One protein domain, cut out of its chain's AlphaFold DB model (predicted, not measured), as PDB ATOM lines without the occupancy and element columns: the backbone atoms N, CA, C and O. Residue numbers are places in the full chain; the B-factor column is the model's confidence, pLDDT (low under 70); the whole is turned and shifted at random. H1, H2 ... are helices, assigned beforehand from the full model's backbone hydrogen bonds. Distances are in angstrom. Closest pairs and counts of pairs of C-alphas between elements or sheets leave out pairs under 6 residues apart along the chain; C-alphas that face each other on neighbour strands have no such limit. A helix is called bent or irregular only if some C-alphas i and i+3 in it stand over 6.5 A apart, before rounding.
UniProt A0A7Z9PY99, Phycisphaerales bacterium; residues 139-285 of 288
ATOM      1  N   ARG A 139     -11.401  11.230  65.787       46.22
ATOM      2  CA  ARG A 139     -10.931  12.322  66.650       46.22
ATOM      3  C   ARG A 139     -10.273  13.403  65.792       46.22
ATOM      4  O   ARG A 139      -9.058  13.372  65.659       46.22
ATOM      5  N   SER A 140     -11.041  14.331  65.234       50.78
ATOM      6  CA  SER A 140     -10.619  15.710  64.925       50.78
ATOM      7  C   SER A 140     -11.815  16.479  64.371       50.78
ATOM      8  O   SER A 140     -12.427  16.060  63.395       50.78
ATOM      9  N   THR A 141     -12.151  17.604  64.995       53.19
ATOM     10  CA  THR A 141     -12.941  18.679  64.384       53.19
ATOM     11  C   THR A 141     -12.141  19.241  63.211       53.19
ATOM     12  O   THR A 141     -11.331  20.150  63.385       53.19
ATOM     13  N   ASP A 142     -12.287  18.617  62.045       63.72
ATOM     14  CA  ASP A 142     -11.713  19.091  60.792       63.72
ATOM     15  C   ASP A 142     -12.636  20.169  60.212       63.72
ATOM     16  O   ASP A 142     -13.737  19.874  59.741       63.72
ATOM     17  N   SER A 143     -12.191  21.427  60.266       69.12
ATOM     18  CA  SER A 143     -12.912  22.589  59.724       69.12
ATOM     19  C   SER A 143     -13.314  22.392  58.257       69.12
ATOM     20  O   SER A 143     -14.310  22.958  57.820       69.12
ATOM     21  N   GLN A 144     -12.578  21.576  57.491       73.88
ATOM     22  CA  GLN A 144     -12.913  21.297  56.094       73.88
ATOM     23  C   GLN A 144     -14.130  20.375  55.957       73.88
ATOM     24  O   GLN A 144     -14.902  20.508  55.009       73.88
ATOM     25  N   LEU A 145     -14.330  19.451  56.900       78.31
ATOM     26  CA  LEU A 145     -15.501  18.577  56.906       78.31
ATOM     27  C   LEU A 145     -16.773  19.360  57.258       78.31
ATOM     28  O   LEU A 145     -17.834  19.071  56.709       78.31
ATOM     29  N   GLU A 146     -16.668  20.361  58.136       77.62
ATOM     30  CA  GLU A 146     -17.770  21.288  58.427       77.62
ATOM     31  C   GLU A 146     -18.189  22.066  57.172       77.62
ATOM     32  O   GLU A 146     -19.378  22.108  56.859       77.62
ATOM     33  N   GLU A 147     -17.231  22.567  56.383       82.94
ATOM     34  CA  GLU A 147     -17.533  23.206  55.093       82.94
ATOM     35  C   GLU A 147     -18.220  22.242  54.110       82.94
ATOM     36  O   GLU A 147     -19.186  22.614  53.445       82.94
ATOM     37  N   VAL A 148     -17.762  20.985  54.017       86.44
ATOM     38  CA  VAL A 148     -18.388  19.977  53.135       86.44
ATOM     39  C   VAL A 148     -19.842  19.744  53.523       86.44
ATOM     40  O   VAL A 148     -20.713  19.618  52.664       86.44
ATOM     41  N   VAL A 149     -20.104  19.661  54.821       82.44
ATOM     42  CA  VAL A 149     -21.446  19.477  55.362       82.44
ATOM     43  C   VAL A 149     -22.342  20.659  55.020       82.44
ATOM     44  O   VAL A 149     -23.494  20.446  54.643       82.44
ATOM     45  N   GLU A 150     -21.838  21.881  55.172       81.56
ATOM     46  CA  GLU A 150     -22.587  23.090  54.851       81.56
ATOM     47  C   GLU A 150     -22.949  23.111  53.362       81.56
ATOM     48  O   GLU A 150     -24.125  23.198  53.010       81.56
ATOM     49  N   GLU A 151     -21.973  22.900  52.476       87.81
ATOM     50  CA  GLU A 151     -22.209  22.872  51.027       87.81
ATOM     51  C   GLU A 151     -23.132  21.723  50.603       87.81
ATOM     52  O   GLU A 151     -23.970  21.884  49.711       87.81
ATOM     53  N   ARG A 152     -23.047  20.570  51.279       91.06
ATOM     54  CA  ARG A 152     -24.002  19.471  51.110       91.06
ATOM     55  C   ARG A 152     -25.422  19.936  51.429       91.06
ATOM     56  O   ARG A 152     -26.328  19.702  50.630       91.06
ATOM     57  N   GLN A 153     -25.639  20.570  52.584       85.44
ATOM     58  CA  GLN A 153     -26.963  21.073  52.975       85.44
ATOM     59  C   GLN A 153     -27.493  22.093  51.964       85.44
ATOM     60  O   GLN A 153     -28.667  22.038  51.589       85.44
ATOM     61  N   GLU A 154     -26.619  22.961  51.462       86.06
ATOM     62  CA  GLU A 154     -26.969  23.961  50.458       86.06
ATOM     63  C   GLU A 154     -27.357  23.343  49.111       86.06
ATOM     64  O   GLU A 154     -28.338  23.772  48.501       86.06
ATOM     65  N   ALA A 155     -26.691  22.271  48.681       91.06
ATOM     66  CA  ALA A 155     -27.068  21.561  47.461       91.06
ATOM     67  C   ALA A 155     -28.469  20.919  47.572       91.06
ATOM     68  O   ALA A 155     -29.282  21.023  46.645       91.06
ATOM     69  N   PHE A 156     -28.802  20.313  48.721       91.12
ATOM     70  CA  PHE A 156     -30.154  19.795  48.982       91.12
ATOM     71  C   PHE A 156     -31.200  20.912  49.057       91.12
ATOM     72  O   PHE A 156     -32.287  20.774  48.489       91.12
ATOM     73  N   ARG A 157     -30.875  22.032  49.717       87.50
ATOM     74  CA  ARG A 157     -31.743  23.216  49.781       87.50
ATOM     75  C   ARG A 157     -32.015  23.768  48.385       87.50
ATOM     76  O   ARG A 157     -33.163  24.068  48.070       87.50
ATOM     77  N   GLY A 158     -30.995  23.839  47.533       88.75
ATOM     78  CA  GLY A 158     -31.121  24.256  46.139       88.75
ATOM     79  C   GLY A 158     -32.082  23.369  45.344       88.75
ATOM     80  O   GLY A 158     -32.968  23.892  44.667       88.75
ATOM     81  N   LEU A 159     -31.962  22.040  45.460       91.50
ATOM     82  CA  LEU A 159     -32.908  21.102  44.841       91.50
ATOM     83  C   LEU A 159     -34.333  21.327  45.363       91.50
ATOM     84  O   LEU A 159     -35.261  21.475  44.568       91.50
ATOM     85  N   TYR A 160     -34.501  21.381  46.687       90.12
ATOM     86  CA  TYR A 160     -35.799  21.584  47.326       90.12
ATOM     87  C   TYR A 160     -36.458  22.880  46.845       90.12
ATOM     88  O   TYR A 160     -37.559  22.840  46.300       90.12
ATOM     89  N   LEU A 161     -35.769  24.019  46.958       86.62
ATOM     90  CA  LEU A 161     -36.282  25.321  46.527       86.62
ATOM     91  C   LEU A 161     -36.548  25.365  45.022       86.62
ATOM     92  O   LEU A 161     -37.554  25.932  44.593       86.62
ATOM     93  N   GLY A 162     -35.691  24.739  44.215       87.56
ATOM     94  CA  GLY A 162     -35.894  24.625  42.777       87.56
ATOM     95  C   GLY A 162     -37.195  23.899  42.436       87.56
ATOM     96  O   GLY A 162     -37.963  24.381  41.607       87.56
ATOM     97  N   VAL A 163     -37.499  22.789  43.109       89.12
ATOM     98  CA  VAL A 163     -38.768  22.065  42.921       89.12
ATOM     99  C   VAL A 163     -39.954  22.868  43.462       89.12
ATOM    100  O   VAL A 163     -40.943  23.058  42.756       89.12
ATOM    101  N   ARG A 164     -39.841  23.387  44.692       85.00
ATOM    102  CA  ARG A 164     -40.885  24.161  45.389       85.00
ATOM    103  C   ARG A 164     -41.360  25.372  44.599       85.00
ATOM    104  O   ARG A 164     -42.554  25.637  44.522       85.00
ATOM    105  N   SER A 165     -40.420  26.094  44.004       80.56
ATOM    106  CA  SER A 165     -40.694  27.284  43.198       80.56
ATOM    107  C   SER A 165     -41.197  26.970  41.785       80.56
ATOM    108  O   SER A 165     -41.530  27.886  41.039       80.56
ATOM    109  N   GLY A 166     -41.224  25.694  41.385       80.50
ATOM    110  CA  GLY A 166     -41.515  25.277  40.013       80.50
ATOM    111  C   GLY A 166     -40.386  25.570  39.017       80.50
ATOM    112  O   GLY A 166     -40.547  25.292  37.831       80.50
ATOM    113  N   TYR A 167     -39.252  26.100  39.485       81.44
ATOM    114  CA  TYR A 167     -38.079  26.391  38.663       81.44
ATOM    115  C   TYR A 167     -37.449  25.119  38.079       81.44
ATOM    116  O   TYR A 167     -37.052  25.081  36.917       81.44
ATOM    117  N   LEU A 168     -37.404  24.048  38.870       85.62
ATOM    118  CA  LEU A 168     -37.020  22.716  38.422       85.62
ATOM    119  C   LEU A 168     -38.266  21.936  38.019       85.62
ATOM    120  O   LEU A 168     -39.101  21.605  38.859       85.62
ATOM    121  N   ASN A 169     -38.361  21.581  36.739       85.06
ATOM    122  CA  ASN A 169     -39.294  20.550  36.284       85.06
ATOM    123  C   ASN A 169     -38.808  19.143  36.723       85.06
ATOM    124  O   ASN A 169     -37.657  19.005  37.153       85.06
ATOM    125  N   PRO A 170     -39.631  18.083  36.594       86.75
ATOM    126  CA  PRO A 170     -39.244  16.738  37.028       86.75
ATOM    127  C   PRO A 170     -37.934  16.220  36.415       86.75
ATOM    128  O   PRO A 170     -37.141  15.597  37.116       86.75
ATOM    129  N   ARG A 171     -37.651  16.521  35.139       83.75
ATOM    130  CA  ARG A 171     -36.410  16.095  34.464       83.75
ATOM    131  C   ARG A 171     -35.185  16.827  35.016       83.75
ATOM    132  O   ARG A 171     -34.151  16.205  35.243       83.75
ATOM    133  N   GLY A 172     -35.302  18.130  35.262       85.50
ATOM    134  CA  GLY A 172     -34.238  18.920  35.881       85.50
ATOM    135  C   GLY A 172     -33.974  18.503  37.328       85.50
ATOM    136  O   GLY A 172     -32.821  18.348  37.727       85.50
ATOM    137  N   ALA A 173     -35.038  18.235  38.091       88.81
ATOM    138  CA  ALA A 173     -34.935  17.688  39.440       88.81
ATOM    139  C   ALA A 173     -34.251  16.309  39.447       88.81
ATOM    140  O   ALA A 173     -33.381  16.082  40.285       88.81
ATOM    141  N   ALA A 174     -34.571  15.433  38.483       88.38
ATOM    142  CA  ALA A 174     -33.922  14.130  38.320       88.38
ATOM    143  C   ALA A 174     -32.407  14.261  38.126       88.38
ATOM    144  O   ALA A 174     -31.628  13.555  38.762       88.38
ATOM    145  N   GLU A 175     -31.981  15.179  37.255       86.44
ATOM    146  CA  GLU A 175     -30.563  15.381  36.960       86.44
ATOM    147  C   GLU A 175     -29.785  15.823  38.206       86.44
ATOM    148  O   GLU A 175     -28.728  15.269  38.517       86.44
ATOM    149  N   VAL A 176     -30.328  16.796  38.943       89.75
ATOM    150  CA  VAL A 176     -29.739  17.293  40.192       89.75
ATOM    151  C   VAL A 176     -29.717  16.194  41.256       89.75
ATOM    152  O   VAL A 176     -28.684  15.977  41.890       89.75
ATOM    153  N   TYR A 177     -30.823  15.464  41.421       91.94
ATOM    154  CA  TYR A 177     -30.930  14.387  42.400       91.94
ATOM    155  C   TYR A 177     -29.932  13.251  42.124       91.94
ATOM    156  O   TYR A 177     -29.252  12.799  43.040       91.94
ATOM    157  N   ASN A 178     -29.780  12.824  40.867       88.69
ATOM    158  CA  ASN A 178     -28.829  11.770  40.499       88.69
ATOM    159  C   ASN A 178     -27.383  12.163  40.843       88.69
ATOM    160  O   ASN A 178     -26.604  11.329  41.309       88.69
ATOM    161  N   ARG A 179     -27.023  13.441  40.656       90.44
ATOM    162  CA  ARG A 179     -25.714  13.965  41.074       90.44
ATOM    163  C   ARG A 179     -25.569  13.968  42.591       90.44
ATOM    164  O   ARG A 179     -24.549  13.489  43.075       90.44
ATOM    165  N   LEU A 180     -26.575  14.443  43.330       91.81
ATOM    166  CA  LEU A 180     -26.577  14.379  44.797       91.81
ATOM    167  C   LEU A 180     -26.363  12.947  45.281       91.81
ATOM    168  O   LEU A 180     -25.494  12.698  46.105       91.81
ATOM    169  N   GLU A 181     -27.092  11.981  44.729       88.94
ATOM    170  CA  GLU A 181     -26.976  10.585  45.139       88.94
ATOM    171  C   GLU A 181     -25.594   9.976  44.853       88.94
ATOM    172  O   GLU A 181     -25.145   9.109  45.607       88.94
ATOM    173  N   TYR A 182     -24.905  10.424  43.801       89.44
ATOM    174  CA  TYR A 182     -23.501  10.080  43.563       89.44
ATOM    175  C   TYR A 182     -22.577  10.699  44.623       89.44
ATOM    176  O   TYR A 182     -21.761   9.987  45.210       89.44
ATOM    177  N   LEU A 183     -22.739  11.992  44.926       91.75
ATOM    178  CA  LEU A 183     -21.943  12.679  45.951       91.75
ATOM    179  C   LEU A 183     -22.160  12.092  47.352       91.75
ATOM    180  O   LEU A 183     -21.204  11.965  48.111       91.75
ATOM    181  N   GLU A 184     -23.373  11.636  47.673       88.38
ATOM    182  CA  GLU A 184     -23.681  10.978  48.949       88.38
ATOM    183  C   GLU A 184     -22.935   9.652  49.140       88.38
ATOM    184  O   GLU A 184     -22.622   9.274  50.271       88.38
ATOM    185  N   VAL A 185     -22.627   8.935  48.053       86.38
ATOM    186  CA  VAL A 185     -21.778   7.736  48.131       86.38
ATOM    187  C   VAL A 185     -20.370   8.133  48.567       86.38
ATOM    188  O   VAL A 185     -19.856   7.557  49.523       86.38
ATOM    189  N   ILE A 186     -19.792   9.156  47.930       89.12
ATOM    190  CA  ILE A 186     -18.452   9.665  48.255       89.12
ATOM    191  C   ILE A 186     -18.416  10.208  49.687       89.12
ATOM    192  O   ILE A 186     -17.511   9.875  50.447       89.12
ATOM    193  N   PHE A 187     -19.419  10.997  50.081       86.38
ATOM    194  CA  PHE A 187     -19.530  11.567  51.424       86.38
ATOM    195  C   PHE A 187     -19.562  10.483  52.505       86.38
ATOM    196  O   PHE A 187     -18.826  10.554  53.484       86.38
ATOM    197  N   ARG A 188     -20.360   9.428  52.316       82.12
ATOM    198  CA  ARG A 188     -20.401   8.304  53.259       82.12
ATOM    199  C   ARG A 188     -19.070   7.552  53.314       82.12
ATOM    200  O   ARG A 188     -18.634   7.167  54.394       82.12
ATOM    201  N   ASP A 189     -18.440   7.326  52.166       83.31
ATOM    202  CA  ASP A 189     -17.153   6.633  52.104       83.31
ATOM    203  C   ASP A 189     -16.032   7.462  52.758       83.31
ATOM    204  O   ASP A 189     -15.104   6.884  53.323       83.31
ATOM    205  N   LEU A 190     -16.140   8.796  52.741       81.50
ATOM    206  CA  LEU A 190     -15.289   9.713  53.505       81.50
ATOM    207  C   LEU A 190     -15.535   9.579  55.017       81.50
ATOM    208  O   LEU A 190     -14.584   9.394  55.766       81.50
ATOM    209  N   LEU A 191     -16.799   9.588  55.463       74.88
ATOM    210  CA  LEU A 191     -17.160   9.459  56.885       74.88
ATOM    211  C   LEU A 191     -16.792   8.103  57.510       74.88
ATOM    212  O   LEU A 191     -16.637   8.009  58.723       74.88
ATOM    213  N   ASN A 192     -16.682   7.047  56.703       72.69
ATOM    214  CA  ASN A 192     -16.314   5.710  57.175       72.69
ATOM    215  C   ASN A 192     -14.797   5.515  57.354       72.69
ATOM    216  O   ASN A 192     -14.370   4.442  57.787       72.69
ATOM    217  N   GLN A 193     -13.973   6.499  56.988       70.75
ATOM    218  CA  GLN A 193     -12.523   6.441  57.174       70.75
ATOM    219  C   GLN A 193     -12.151   6.882  58.592       70.75
ATOM    220  O   GLN A 193     -12.752   7.794  59.146       70.75
ATOM    221  N   SER A 194     -11.132   6.250  59.183       63.50
ATOM    222  CA  SER A 194     -10.656   6.604  60.530       63.50
ATOM    223  C   SER A 194     -10.152   8.051  60.621       63.50
ATOM    224  O   SER A 194     -10.262   8.679  61.673       63.50
ATOM    225  N   GLU A 195      -9.620   8.581  59.518       67.62
ATOM    226  CA  GLU A 195      -9.160   9.959  59.349       67.62
ATOM    227  C   GLU A 195      -9.563  10.419  57.941       67.62
ATOM    228  O   GLU A 195      -9.383   9.668  56.979       67.62
ATOM    229  N   ALA A 196     -10.165  11.605  57.827       68.94
ATOM    230  CA  ALA A 196     -10.621  12.132  56.546       68.94
ATOM    231  C   ALA A 196      -9.415  12.570  55.701       68.94
ATOM    232  O   ALA A 196      -8.602  13.375  56.147       68.94
ATOM    233  N   ASP A 197      -9.301  12.044  54.481       80.62
ATOM    234  CA  ASP A 197      -8.274  12.454  53.520       80.62
ATOM    235  C   ASP A 197      -8.515  13.913  53.069       80.62
ATOM    236  O   ASP A 197      -9.527  14.173  52.406       80.62
ATOM    237  N   PRO A 198      -7.610  14.868  53.374       83.31
ATOM    238  CA  PRO A 198      -7.810  16.283  53.060       83.31
ATOM    239  C   PRO A 198      -8.000  16.569  51.565       83.31
ATOM    240  O   PRO A 198      -8.739  17.487  51.198       83.31
ATOM    241  N   GLU A 199      -7.357  15.795  50.681       85.94
ATOM    242  CA  GLU A 199      -7.519  15.979  49.235       85.94
ATOM    243  C   GLU A 199      -8.924  15.569  48.791       85.94
ATOM    244  O   GLU A 199      -9.579  16.316  48.061       85.94
ATOM    245  N   ARG A 200      -9.430  14.442  49.306       86.69
ATOM    246  CA  ARG A 200     -10.798  13.971  49.033       86.69
ATOM    247  C   ARG A 200     -11.861  14.876  49.643       86.69
ATOM    248  O   ARG A 200     -12.875  15.128  48.998       86.69
ATOM    249  N   THR A 201     -11.639  15.387  50.855       87.56
ATOM    250  CA  THR A 201     -12.537  16.359  51.497       87.56
ATOM    251  C   THR A 201     -12.655  17.617  50.638       87.56
ATOM    252  O   THR A 201     -13.763  18.063  50.339       87.56
ATOM    253  N   LYS A 202     -11.522  18.148  50.159       89.75
ATOM    254  CA  LYS A 202     -11.494  19.320  49.277       89.75
ATOM    255  C   LYS A 202     -12.140  19.056  47.914       89.75
ATOM    256  O   LYS A 202     -12.843  19.925  47.404       89.75
ATOM    257  N   GLU A 203     -11.909  17.888  47.319       92.00
ATOM    258  CA  GLU A 203     -12.555  17.493  46.062       92.00
ATOM    259  C   GLU A 203     -14.078  17.429  46.223       92.00
ATOM    260  O   GLU A 203     -14.815  18.016  45.429       92.00
ATOM    261  N   LEU A 204     -14.561  16.779  47.285       92.50
ATOM    262  CA  LEU A 204     -15.988  16.663  47.562       92.50
ATOM    263  C   LEU A 204     -16.643  18.028  47.817       92.50
ATOM    264  O   LEU A 204     -17.736  18.286  47.311       92.50
ATOM    265  N   LEU A 205     -15.961  18.910  48.553       91.00
ATOM    266  CA  LEU A 205     -16.396  20.288  48.782       91.00
ATOM    267  C   LEU A 205     -16.633  21.031  47.461       91.00
ATOM    268  O   LEU A 205     -17.680  21.645  47.256       91.00
ATOM    269  N   GLU A 206     -15.667  20.946  46.548       93.75
ATOM    270  CA  GLU A 206     -15.736  21.592  45.238       93.75
ATOM    271  C   GLU A 206     -16.873  21.015  44.377       93.75
ATOM    272  O   GLU A 206     -17.589  21.762  43.710       93.75
ATOM    273  N   LEU A 207     -17.109  19.702  44.435       94.81
ATOM    274  CA  LEU A 207     -18.212  19.062  43.714       94.81
ATOM    275  C   LEU A 207     -19.593  19.532  44.199       94.81
ATOM    276  O   LEU A 207     -20.477  19.769  43.368       94.81
ATOM    277  N   TYR A 208     -19.791  19.702  45.512       94.81
ATOM    278  CA  TYR A 208     -21.036  20.276  46.038       94.81
ATOM    279  C   TYR A 208     -21.217  21.732  45.607       94.81
ATOM    280  O   TYR A 208     -22.292  22.086  45.120       94.81
ATOM    281  N   ARG A 209     -20.159  22.552  45.686       92.94
ATOM    282  CA  ARG A 209     -20.190  23.949  45.218       92.94
ATOM    283  C   ARG A 209     -20.584  24.044  43.749       92.94
ATOM    284  O   ARG A 209     -21.486  24.801  43.403       92.94
ATOM    285  N   GLN A 210     -19.975  23.226  42.892       91.19
ATOM    286  CA  GLN A 210     -20.303  23.169  41.464       91.19
ATOM    287  C   GLN A 210     -21.759  22.768  41.210       91.19
ATOM    288  O   GLN A 210     -22.389  23.292  40.288       91.19
ATOM    289  N   LEU A 211     -22.308  21.855  42.013       91.06
ATOM    290  CA  LEU A 211     -23.708  21.461  41.911       91.06
ATOM    291  C   LEU A 211     -24.651  22.598  42.326       91.06
ATOM    292  O   LEU A 211     -25.596  22.886  41.592       91.06
ATOM    293  N   SER A 212     -24.378  23.275  43.439       88.12
ATOM    294  CA  SER A 212     -25.143  24.445  43.892       88.12
ATOM    295  C   SER A 212     -25.125  25.568  42.850       88.12
ATOM    296  O   SER A 212     -26.172  26.101  42.473       88.12
ATOM    297  N   ASP A 213     -23.948  25.859  42.295       85.50
ATOM    298  CA  ASP A 213     -23.762  26.826  41.214       85.50
ATOM    299  C   ASP A 213     -24.542  26.449  39.956       85.50
ATOM    300  O   ASP A 213     -25.141  27.313  39.309       85.50
ATOM    301  N   ARG A 214     -24.539  25.156  39.610       84.62
ATOM    302  CA  ARG A 214     -25.335  24.620  38.509       84.62
ATOM    303  C   ARG A 214     -26.802  24.915  38.783       84.62
ATOM    304  O   ARG A 214     -27.383  25.630  37.975       84.62
ATOM    305  N   ILE A 215     -27.355  24.490  39.927       84.69
ATOM    306  CA  ILE A 215     -28.760  24.721  40.324       84.69
ATOM    307  C   ILE A 215     -29.148  26.206  40.205       84.69
ATOM    308  O   ILE A 215     -30.191  26.540  39.642       84.69
ATOM    309  N   ALA A 216     -28.283  27.113  40.661       74.06
ATOM    310  CA  ALA A 216     -28.522  28.556  40.646       74.06
ATOM    311  C   ALA A 216     -28.371  29.237  39.266       74.06
ATOM    312  O   ALA A 216     -28.599  30.448  39.148       74.06
ATOM    313  N   LYS A 217     -27.947  28.517  38.221       74.06
ATOM    314  CA  LYS A 217     -27.739  29.046  36.857       74.06
ATOM    315  C   LYS A 217     -28.664  28.412  35.814       74.06
ATOM    316  O   LYS A 217     -28.522  28.710  34.636       74.06
ATOM    317  N   LEU A 218     -29.566  27.520  36.221       62.62
ATOM    318  CA  LEU A 218     -30.085  26.497  35.315       62.62
ATOM    319  C   LEU A 218     -30.806  26.965  34.045       62.62
ATOM    320  O   LEU A 218     -31.998  27.242  34.025       62.62
ATOM    321  N   GLU A 219     -30.077  26.776  32.950       54.06
ATOM    322  CA  GLU A 219     -30.531  26.334  31.635       54.06
ATOM    323  C   GLU A 219     -30.943  24.830  31.644       54.06
ATOM    324  O   GLU A 219     -30.494  24.060  30.796       54.06
ATOM    325  N   LEU A 220     -31.764  24.335  32.593       53.47
ATOM    326  CA  LEU A 220     -32.286  22.947  32.495       53.47
ATOM    327  C   LEU A 220     -33.527  22.898  31.618       53.47
ATOM    328  O   LEU A 220     -34.665  22.969  32.080       53.47
ATOM    329  N   GLY A 221     -33.275  22.740  30.327       49.62
ATOM    330  CA  GLY A 221     -34.310  22.573  29.310       49.62
ATOM    331  C   GLY A 221     -33.782  22.256  27.913       49.62
ATOM    332  O   GLY A 221     -34.570  21.848  27.068       49.62
ATOM    333  N   ALA A 222     -32.475  22.376  27.665       43.50
ATOM    334  CA  ALA A 222     -31.854  21.968  26.410       43.50
ATOM    335  C   ALA A 222     -30.973  20.741  26.665       43.50
ATOM    336  O   ALA A 222     -29.834  20.886  27.089       43.50
ATOM    337  N   ASP A 223     -31.537  19.544  26.486       44.25
ATOM    338  CA  ASP A 223     -30.795  18.277  26.421       44.25
ATOM    339  C   ASP A 223     -29.643  18.143  27.425       44.25
ATOM    340  O   ASP A 223     -28.505  17.829  27.070       44.25
ATOM    341  N   ALA A 224     -29.931  18.347  28.715       49.72
ATOM    342  CA  ALA A 224     -29.040  17.810  29.725       49.72
ATOM    343  C   ALA A 224     -28.970  16.300  29.467       49.72
ATOM    344  O   ALA A 224     -29.983  15.601  29.578       49.72
ATOM    345  N   ASN A 225     -27.792  15.829  29.051       47.06
ATOM    346  CA  ASN A 225     -27.423  14.422  29.036       47.06
ATOM    347  C   ASN A 225     -27.497  13.964  30.497       47.06
ATOM    348  O   ASN A 225     -26.513  13.994  31.238       47.06
ATOM    349  N   VAL A 226     -28.709  13.637  30.943       49.94
ATOM    350  CA  VAL A 226     -28.915  12.771  32.091       49.94
ATOM    351  C   VAL A 226     -28.114  11.535  31.704       49.94
ATOM    352  O   VAL A 226     -28.315  11.012  30.609       49.94
ATOM    353  N   GLY A 227     -27.097  11.173  32.485       53.34
ATOM    354  CA  GLY A 227     -26.354   9.934  32.256       53.34
ATOM    355  C   GLY A 227     -27.291   8.727  32.384       53.34
ATOM    356  O   GLY A 227     -28.477   8.802  32.077       53.34
ATOM    357  N   GLU A 228     -26.812   7.600  32.895       52.19
ATOM    358  CA  GLU A 228     -27.756   6.544  33.276       52.19
ATOM    359  C   GLU A 228     -28.809   7.112  34.246       52.19
ATOM    360  O   GLU A 228     -28.473   7.745  35.249       52.19
ATOM    361  N   GLU A 229     -30.094   6.954  33.916       59.78
ATOM    362  CA  GLU A 229     -31.196   7.364  34.783       59.78
ATOM    363  C   GLU A 229     -31.208   6.453  36.019       59.78
ATOM    364  O   GLU A 229     -31.764   5.357  36.012       59.78
ATOM    365  N   ILE A 230     -30.542   6.897  37.088       69.44
ATOM    366  CA  ILE A 230     -30.404   6.141  38.344       69.44
ATOM    367  C   ILE A 230     -31.748   6.043  39.098       69.44
ATOM    368  O   ILE A 230     -32.006   5.068  39.820       69.44
ATOM    369  N   VAL A 231     -32.605   7.058  38.952       78.75
ATOM    370  CA  VAL A 231     -33.964   7.098  39.504       78.75
ATOM    371  C   VAL A 231     -34.976   6.991  38.360       78.75
ATOM    372  O   VAL A 231     -34.938   7.831  37.459       78.75
ATOM    373  N   PRO A 232     -35.903   6.014  38.396       83.75
ATOM    374  CA  PRO A 232     -36.963   5.905  37.400       83.75
ATOM    375  C   PRO A 232     -37.795   7.198  37.296       83.75
ATOM    376  O   PRO A 232     -38.160   7.760  38.337       83.75
ATOM    377  N   PRO A 233     -38.165   7.654  36.083       83.38
ATOM    378  CA  PRO A 233     -38.917   8.898  35.890       83.38
ATOM    379  C   PRO A 233     -40.213   8.990  36.706       83.38
ATOM    380  O   PRO A 233     -40.555  10.055  37.216       83.38
ATOM    381  N   GLU A 234     -40.917   7.872  36.880       85.00
ATOM    382  CA  GLU A 234     -42.130   7.766  37.702       85.00
ATOM    383  C   GLU A 234     -41.881   8.086  39.186       85.00
ATOM    384  O   GLU A 234     -42.642   8.838  39.795       85.00
ATOM    385  N   GLN A 235     -40.780   7.585  39.754       88.25
ATOM    386  CA  GLN A 235     -40.407   7.818  41.147       88.25
ATOM    387  C   GLN A 235     -39.986   9.269  41.352       88.25
ATOM    388  O   GLN A 235     -40.398   9.901  42.322       88.25
ATOM    389  N   MET A 236     -39.213   9.822  40.412       90.12
ATOM    390  CA  MET A 236     -38.817  11.225  40.481       90.12
ATOM    391  C   MET A 236     -40.015  12.165  40.303       90.12
ATOM    392  O   MET A 236     -40.099  13.181  40.985       90.12
ATOM    393  N   THR A 237     -40.970  11.826  39.436       90.06
ATOM    394  CA  THR A 237     -42.203  12.613  39.273       90.06
ATOM    395  C   THR A 237     -43.026  12.611  40.561       90.06
ATOM    396  O   THR A 237     -43.481  13.666  40.992       90.06
ATOM    397  N   ALA A 238     -43.161  11.456  41.220       91.06
ATOM    398  CA  ALA A 238     -43.854  11.362  42.503       91.06
ATOM    399  C   ALA A 238     -43.163  12.190  43.600       91.06
ATOM    400  O   ALA A 238     -43.827  12.966  44.285       91.06
ATOM    401  N   LEU A 239     -41.835  12.083  43.735       92.44
ATOM    402  CA  LEU A 239     -41.067  12.878  44.698       92.44
ATOM    403  C   LEU A 239     -41.162  14.385  44.398       92.44
ATOM    404  O   LEU A 239     -41.307  15.187  45.318       92.44
ATOM    405  N   HIS A 240     -41.116  14.776  43.122       92.88
ATOM    406  CA  HIS A 240     -41.276  16.169  42.692       92.88
ATOM    407  C   HIS A 240     -42.627  16.743  43.134       92.88
ATOM    408  O   HIS A 240     -42.663  17.775  43.809       92.88
ATOM    409  N   GLU A 241     -43.723  16.041  42.845       90.38
ATOM    410  CA  GLU A 241     -45.066  16.460  43.258       90.38
ATOM    411  C   GLU A 241     -45.234  16.437  44.785       90.38
ATOM    412  O   GLU A 241     -45.870  17.330  45.348       90.38
ATOM    413  N   ALA A 242     -44.616  15.486  45.490       90.06
ATOM    414  CA  ALA A 242     -44.643  15.428  46.950       90.06
ATOM    415  C   ALA A 242     -43.917  16.622  47.601       90.06
ATOM    416  O   ALA A 242     -44.417  17.197  48.567       90.06
ATOM    417  N   ILE A 243     -42.774  17.057  47.057       90.31
ATOM    418  CA  ILE A 243     -42.081  18.278  47.508       90.31
ATOM    419  C   ILE A 243     -42.934  19.516  47.197       90.31
ATOM    420  O   ILE A 243     -43.137  20.390  48.046       90.31
ATOM    421  N   LYS A 244     -43.478  19.599  45.980       85.44
ATOM    422  CA  LYS A 244     -44.293  20.733  45.523       85.44
ATOM    423  C   LYS A 244     -45.601  20.883  46.309       85.44
ATOM    424  O   LYS A 244     -46.032  22.002  46.575       85.44
ATOM    425  N   SER A 245     -46.198  19.771  46.726       81.62
ATOM    426  CA  SER A 245     -47.375  19.721  47.605       81.62
ATOM    427  C   SER A 245     -47.031  19.712  49.097       81.62
ATOM    428  O   SER A 245     -47.931  19.611  49.928       81.62
ATOM    429  N   SER A 246     -45.745  19.837  49.441       77.00
ATOM    430  CA  SER A 246     -45.247  19.939  50.819       77.00
ATOM    431  C   SER A 246     -45.414  18.688  51.678       77.00
ATOM    432  O   SER A 246     -45.242  18.743  52.894       77.00
ATOM    433  N   GLN A 247     -45.722  17.553  51.061       82.06
ATOM    434  CA  GLN A 247     -45.735  16.254  51.729       82.06
ATOM    435  C   GLN A 247     -44.322  15.810  52.131       82.06
ATOM    436  O   GLN A 247     -44.170  15.050  53.084       82.06
ATOM    437  N   ILE A 248     -43.306  16.296  51.410       85.50
ATOM    438  CA  ILE A 248     -41.886  16.086  51.688       85.50
ATOM    439  C   ILE A 248     -41.214  17.435  51.936       85.50
ATOM    440  O   ILE A 248     -41.193  18.305  51.063       85.50
ATOM    441  N   GLY A 249     -40.645  17.593  53.131       82.00
ATOM    442  CA  GLY A 249     -39.818  18.743  53.490       82.00
ATOM    443  C   GLY A 249     -38.347  18.562  53.103       82.00
ATOM    444  O   GLY A 249     -37.909  17.474  52.725       82.00
ATOM    445  N   LEU A 250     -37.560  19.630  53.260       83.00
ATOM    446  CA  LEU A 250     -36.107  19.604  53.051       83.00
ATOM    447  C   LEU A 250     -35.411  18.544  53.924       83.00
ATOM    448  O   LEU A 250     -34.472  17.895  53.472       83.00
ATOM    449  N   ASP A 251     -35.873  18.340  55.156       76.00
ATOM    450  CA  ASP A 251     -35.262  17.378  56.079       76.00
ATOM    451  C   ASP A 251     -35.446  15.937  55.614       76.00
ATOM    452  O   ASP A 251     -34.475  15.187  55.545       76.00
ATOM    453  N   ASP A 252     -36.661  15.570  55.209       83.56
ATOM    454  CA  ASP A 252     -36.938  14.257  54.623       83.56
ATOM    455  C   ASP A 252     -36.095  14.043  53.357       83.56
ATOM    456  O   ASP A 252     -35.487  12.984  53.172       83.56
ATOM    457  N   LEU A 253     -35.993  15.074  52.509       88.44
ATOM    458  CA  LEU A 253     -35.234  15.017  51.262       88.44
ATOM    459  C   LEU A 253     -33.737  14.746  51.485       88.44
ATOM    460  O   LEU A 253     -33.137  13.995  50.716       88.44
ATOM    461  N   GLN A 254     -33.137  15.293  52.545       85.19
ATOM    462  CA  GLN A 254     -31.723  15.061  52.883       85.19
ATOM    463  C   GLN A 254     -31.402  13.592  53.205       85.19
ATOM    464  O   GLN A 254     -30.243  13.182  53.087       85.19
ATOM    465  N   TYR A 255     -32.405  12.800  53.603       81.88
ATOM    466  CA  TYR A 255     -32.274  11.359  53.841       81.88
ATOM    467  C   TYR A 255     -32.638  10.514  52.616       81.88
ATOM    468  O   TYR A 255     -32.400   9.303  52.617       81.88
ATOM    469  N   ALA A 256     -33.203  11.119  51.570       87.75
ATOM    470  CA  ALA A 256     -33.765  10.386  50.443       87.75
ATOM    471  C   ALA A 256     -32.763   9.445  49.749       87.75
ATOM    472  O   ALA A 256     -33.134   8.283  49.548       87.75
ATOM    473  N   PRO A 257     -31.496   9.838  49.484       86.69
ATOM    474  CA  PRO A 257     -30.513   8.932  48.878       86.69
ATOM    475  C   PRO A 257     -30.195   7.708  49.746       86.69
ATOM    476  O   PRO A 257     -30.082   6.589  49.241       86.69
ATOM    477  N   LEU A 258     -30.093   7.901  51.065       81.31
ATOM    478  CA  LEU A 258     -29.823   6.826  52.018       81.31
ATOM    479  C   LEU A 258     -31.002   5.848  52.100       81.31
ATOM    480  O   LEU A 258     -30.818   4.632  51.990       81.31
ATOM    481  N   LEU A 259     -32.214   6.376  52.281       84.25
ATOM    482  CA  LEU A 259     -33.419   5.567  52.456       84.25
ATOM    483  C   LEU A 259     -33.764   4.773  51.191       84.25
ATOM    484  O   LEU A 259     -34.184   3.622  51.296       84.25
ATOM    485  N   ARG A 260     -33.519   5.332  49.999       85.56
ATOM    486  CA  ARG A 260     -33.794   4.663  48.717       85.56
ATOM    487  C   ARG A 260     -33.020   3.353  48.550       85.56
ATOM    488  O   ARG A 260     -33.578   2.368  48.077       85.56
ATOM    489  N   LYS A 261     -31.742   3.333  48.946       80.81
ATOM    490  CA  LYS A 261     -30.849   2.168  48.785       80.81
ATOM    491  C   LYS A 261     -30.908   1.176  49.950       80.81
ATOM    492  O   LYS A 261     -30.348   0.087  49.847       80.81
ATOM    493  N   THR A 262     -31.550   1.539  51.059       77.88
ATOM    494  CA  THR A 262     -31.570   0.718  52.276       77.88
ATOM    495  C   THR A 262     -32.800  -0.201  52.288       77.88
ATOM    496  O   THR A 262     -33.914   0.310  52.184       77.88
ATOM    497  N   PRO A 263     -32.652  -1.536  52.415       83.19
ATOM    498  CA  PRO A 263     -33.788  -2.464  52.487       83.19
ATOM    499  C   PRO A 263     -34.688  -2.227  53.707       83.19
ATOM    500  O   PRO A 263     -34.188  -1.853  54.767       83.19
ATOM    501  N   ASP A 264     -35.986  -2.523  53.587       83.94
ATOM    502  CA  ASP A 264     -36.977  -2.290  54.656       83.94
ATOM    503  C   ASP A 264     -36.661  -3.053  55.948       83.94
ATOM    504  O   ASP A 264     -36.853  -2.524  57.042       83.94
ATOM    505  N   SER A 265     -36.066  -4.245  55.837       82.06
ATOM    506  CA  SER A 265     -35.630  -5.060  56.982       82.06
ATOM    507  C   SER A 265     -34.614  -4.362  57.895       82.06
ATOM    508  O   SER A 265     -34.435  -4.746  59.047       82.06
ATOM    509  N   ARG A 266     -33.940  -3.306  57.424       75.56
ATOM    510  CA  ARG A 266     -33.040  -2.494  58.259       75.56
ATOM    511  C   ARG A 266     -33.780  -1.481  59.140       75.56
ATOM    512  O   ARG A 266     -33.147  -0.900  60.016       75.56
ATOM    513  N   PHE A 267     -35.083  -1.285  58.932       77.38
ATOM    514  CA  PHE A 267     -35.915  -0.321  59.658       77.38
ATOM    515  C   PHE A 267     -36.961  -0.979  60.569       77.38
ATOM    516  O   PHE A 267     -37.830  -0.280  61.080       77.38
ATOM    517  N   GLU A 268     -36.875  -2.289  60.826       73.88
ATOM    518  CA  GLU A 268     -37.825  -3.019  61.688       73.88
ATOM    519  C   GLU A 268     -38.038  -2.335  63.049       73.88
ATOM    520  O   GLU A 268     -39.166  -2.232  63.535       73.88
ATOM    521  N   THR A 269     -36.964  -1.792  63.631       72.62
ATOM    522  CA  THR A 269     -36.971  -1.063  64.909       72.62
ATOM    523  C   THR A 269     -37.090   0.460  64.763       72.62
ATOM    524  O   THR A 269     -37.181   1.157  65.770       72.62
ATOM    525  N   LEU A 270     -37.103   0.986  63.533       76.69
ATOM    526  CA  LEU A 270     -37.089   2.417  63.198       76.69
ATOM    527  C   LEU A 270     -38.274   2.772  62.286       76.69
ATOM    528  O   LEU A 270     -38.102   3.281  61.178       76.69
ATOM    529  N   GLN A 271     -39.487   2.499  62.772       77.44
ATOM    530  CA  GLN A 271     -40.740   2.651  62.016       77.44
ATOM    531  C   GLN A 271     -40.940   4.062  61.440       77.44
ATOM    532  O   GLN A 271     -41.449   4.206  60.332       77.44
ATOM    533  N   GLU A 272     -40.483   5.103  62.135       75.69
ATOM    534  CA  GLU A 272     -40.541   6.487  61.648       75.69
ATOM    535  C   GLU A 272     -39.734   6.685  60.353       75.69
ATOM    536  O   GLU A 272     -40.217   7.302  59.407       75.69
ATOM    537  N   LEU A 273     -38.531   6.107  60.255       73.69
ATOM    538  CA  LEU A 273     -37.714   6.196  59.038       73.69
ATOM    539  C   LEU A 273     -38.312   5.392  57.885       73.69
ATOM    540  O   LEU A 273     -38.188   5.799  56.729       73.69
ATOM    541  N   LEU A 274     -38.985   4.280  58.191       81.12
ATOM    542  CA  LEU A 274     -39.717   3.508  57.191       81.12
ATOM    543  C   LEU A 274     -40.893   4.317  56.624       81.12
ATOM    544  O   LEU A 274     -41.079   4.366  55.409       81.12
ATOM    545  N   GLN A 275     -41.634   5.029  57.477       84.38
ATOM    546  CA  GLN A 275     -42.691   5.942  57.035       84.38
ATOM    547  C   GLN A 275     -42.133   7.061  56.148       84.38
ATOM    548  O   GLN A 275     -42.672   7.310  55.070       84.38
ATOM    549  N   VAL A 276     -41.023   7.692  56.549       82.50
ATOM    550  CA  VAL A 276     -40.342   8.710  55.731       82.50
ATOM    551  C   VAL A 276     -39.931   8.127  54.376       82.50
ATOM    552  O   VAL A 276     -40.207   8.733  53.341       82.50
ATOM    553  N   LYS A 277     -39.351   6.920  54.353       86.62
ATOM    554  CA  LYS A 277     -38.987   6.221  53.115       86.62
ATOM    555  C   LYS A 277     -40.196   6.008  52.208       86.62
ATOM    556  O   LYS A 277     -40.094   6.281  51.018       86.62
ATOM    557  N   HIS A 278     -41.322   5.544  52.744       89.75
ATOM    558  CA  HIS A 278     -42.530   5.294  51.955       89.75
ATOM    559  C   HIS A 278     -43.161   6.581  51.420       89.75
ATOM    560  O   HIS A 278     -43.697   6.569  50.316       89.75
ATOM    561  N   ARG A 279     -43.052   7.704  52.142       88.06
ATOM    562  CA  ARG A 279     -43.456   9.016  51.609       88.06
ATOM    563  C   ARG A 279     -42.545   9.478  50.470       88.06
ATOM    564  O   ARG A 279     -43.037   9.991  49.473       88.06
ATOM    565  N   LEU A 280     -41.231   9.291  50.611       87.25
ATOM    566  CA  LEU A 280     -40.239   9.685  49.602       87.25
ATOM    567  C   LEU A 280     -40.291   8.801  48.351       87.25
ATOM    568  O   LEU A 280     -40.116   9.289  47.238       87.25
ATOM    569  N   TRP A 281     -40.527   7.501  48.540       89.56
ATOM    570  CA  TRP A 281     -40.459   6.478  47.500       89.56
ATOM    571  C   TRP A 281     -41.651   5.508  47.574       89.56
ATOM    572  O   TRP A 281     -41.452   4.323  47.858       89.56
ATOM    573  N   PRO A 282     -42.888   5.957  47.278       84.94
ATOM    574  CA  PRO A 282     -44.087   5.124  47.424       84.94
ATOM    575  C   PRO A 282     -44.019   3.809  46.637       84.94
ATOM    576  O   PRO A 282     -44.383   2.758  47.147       84.94
ATOM    577  N   ALA A 283     -43.449   3.835  45.429       80.25
ATOM    578  CA  ALA A 283     -43.291   2.650  44.581       80.25
ATOM    579  C   ALA A 283     -42.355   1.565  45.162       80.25
ATOM    580  O   ALA A 283     -42.285   0.459  44.622       80.25
ATOM    581  N   LEU A 284     -41.594   1.875  46.220       76.88
ATOM    582  CA  LEU A 284     -40.777   0.900  46.945       76.88
ATOM    583  C   LEU A 284     -41.544   0.222  48.088       76.88
ATOM    584  O   LEU A 284     -41.127  -0.856  48.499       76.88
ATOM    585  N   ALA A 285     -42.652   0.808  48.559       67.00
ATOM    586  CA  ALA A 285     -43.469   0.258  49.643       67.00
ATOM    587  C   ALA A 285     -44.241  -1.007  49.223       67.00
ATOM    588  O   ALA A 285     -44.516  -1.859  50.058       67.00
TER     589      ALA A 285
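Overview. This is residues 139 to 285 of the 288 residues of a protein of Phycisphaerales bacterium (UniProt A0A7Z9PY99). Three long helices, H1, H2 and H3, make an up-and-down bundle, and H4 crosses one end of it, where H1 ends and H2 begins. H5 crosses the side of H1, and on the far side of H5 from the bundle lies H7, with the short H6 and H8 near its two ends. The printed part has 147 residues with eight named helices, H1 to H8 in order, and no named strand; the class is all helix. It is compact, with a radius of gyration of the C-alphas of 15.6 A and spans of 43 by 41 by 26 A.

Along the chain. H1, residues 143 to 164, begins at C-alpha 143 (-12.912, 22.589, 59.724) and measures 31.5 A. H2, residues 170 to 191, measures 30.6 A, and H3, residues 198 to 215, 25.9 A, ending at C-alpha 215 (-28.760, 24.721, 40.324). Then come H4, residues 233 to 244, H5, residues 250 to 261, 18.7 A, H6, residues 264 to 267, H7, residues 271 to 280, and H8, residues 282 to 285, ending at C-alpha 285 (-43.469, 0.258, 49.643). H5 is irregular: C-alphas 254 and 257 are 7.4 A apart.

Arrangement. In the bundle, H1 and H2 form a hairpin at a shallow tilt of 18 degrees; their closest C-alphas, of Leu 159 and Ala 173, are 6.7 A apart. H2 and H3 form a hairpin at 13 degrees, closest at Phe 187 and Leu 204, C-alphas 7.3 A apart. H1 and H3 touch, running the same way, closest at Val 148 and Leu 205, C-alphas 4.8 A apart. H4 is about perpendicular to H2, at 89 degrees, and touches its residues 170 to 174, closest at Pro 170 and Thr 237, C-alphas 5.6 A apart. H5 touches H1, about perpendicular at 80 degrees, closest at Tyr 160 and Leu 250, C-alphas 6.1 A apart. H7 touches H5, about perpendicular at 85 degrees, closest at Leu 259 and Lys 277, C-alphas 5.6 A apart. H6 and H7 only just touch, with 3 pairs of C-alphas within 8 A, only at the corner, closest at Phe 267 and Leu 274, C-alphas 5.9 A apart. H4 and H8 only just touch, with 3 such pairs, closest at Gln 235 and Ala 283, C-alphas 6.8 A apart. H3 and H7 are apart. Every O i to N i+4 pair is within hydrogen-bond range in H1, H3, H4 and H7, against 17 of 18 in H2 and 4 of 8 in H5; H6 and H8 are too short for such a pair.

Size, cuts and confidence. The C-alphas farthest apart, of Arg 139 and Ala 222, are 46.4 A apart. The printed part has no cut, and the link from H3 to H4, 17 residues, is long. Mean pLDDT of the printed part is 80.7, with residues 139 to 143, 194 to 196, 218 to 230 and 285 under 70.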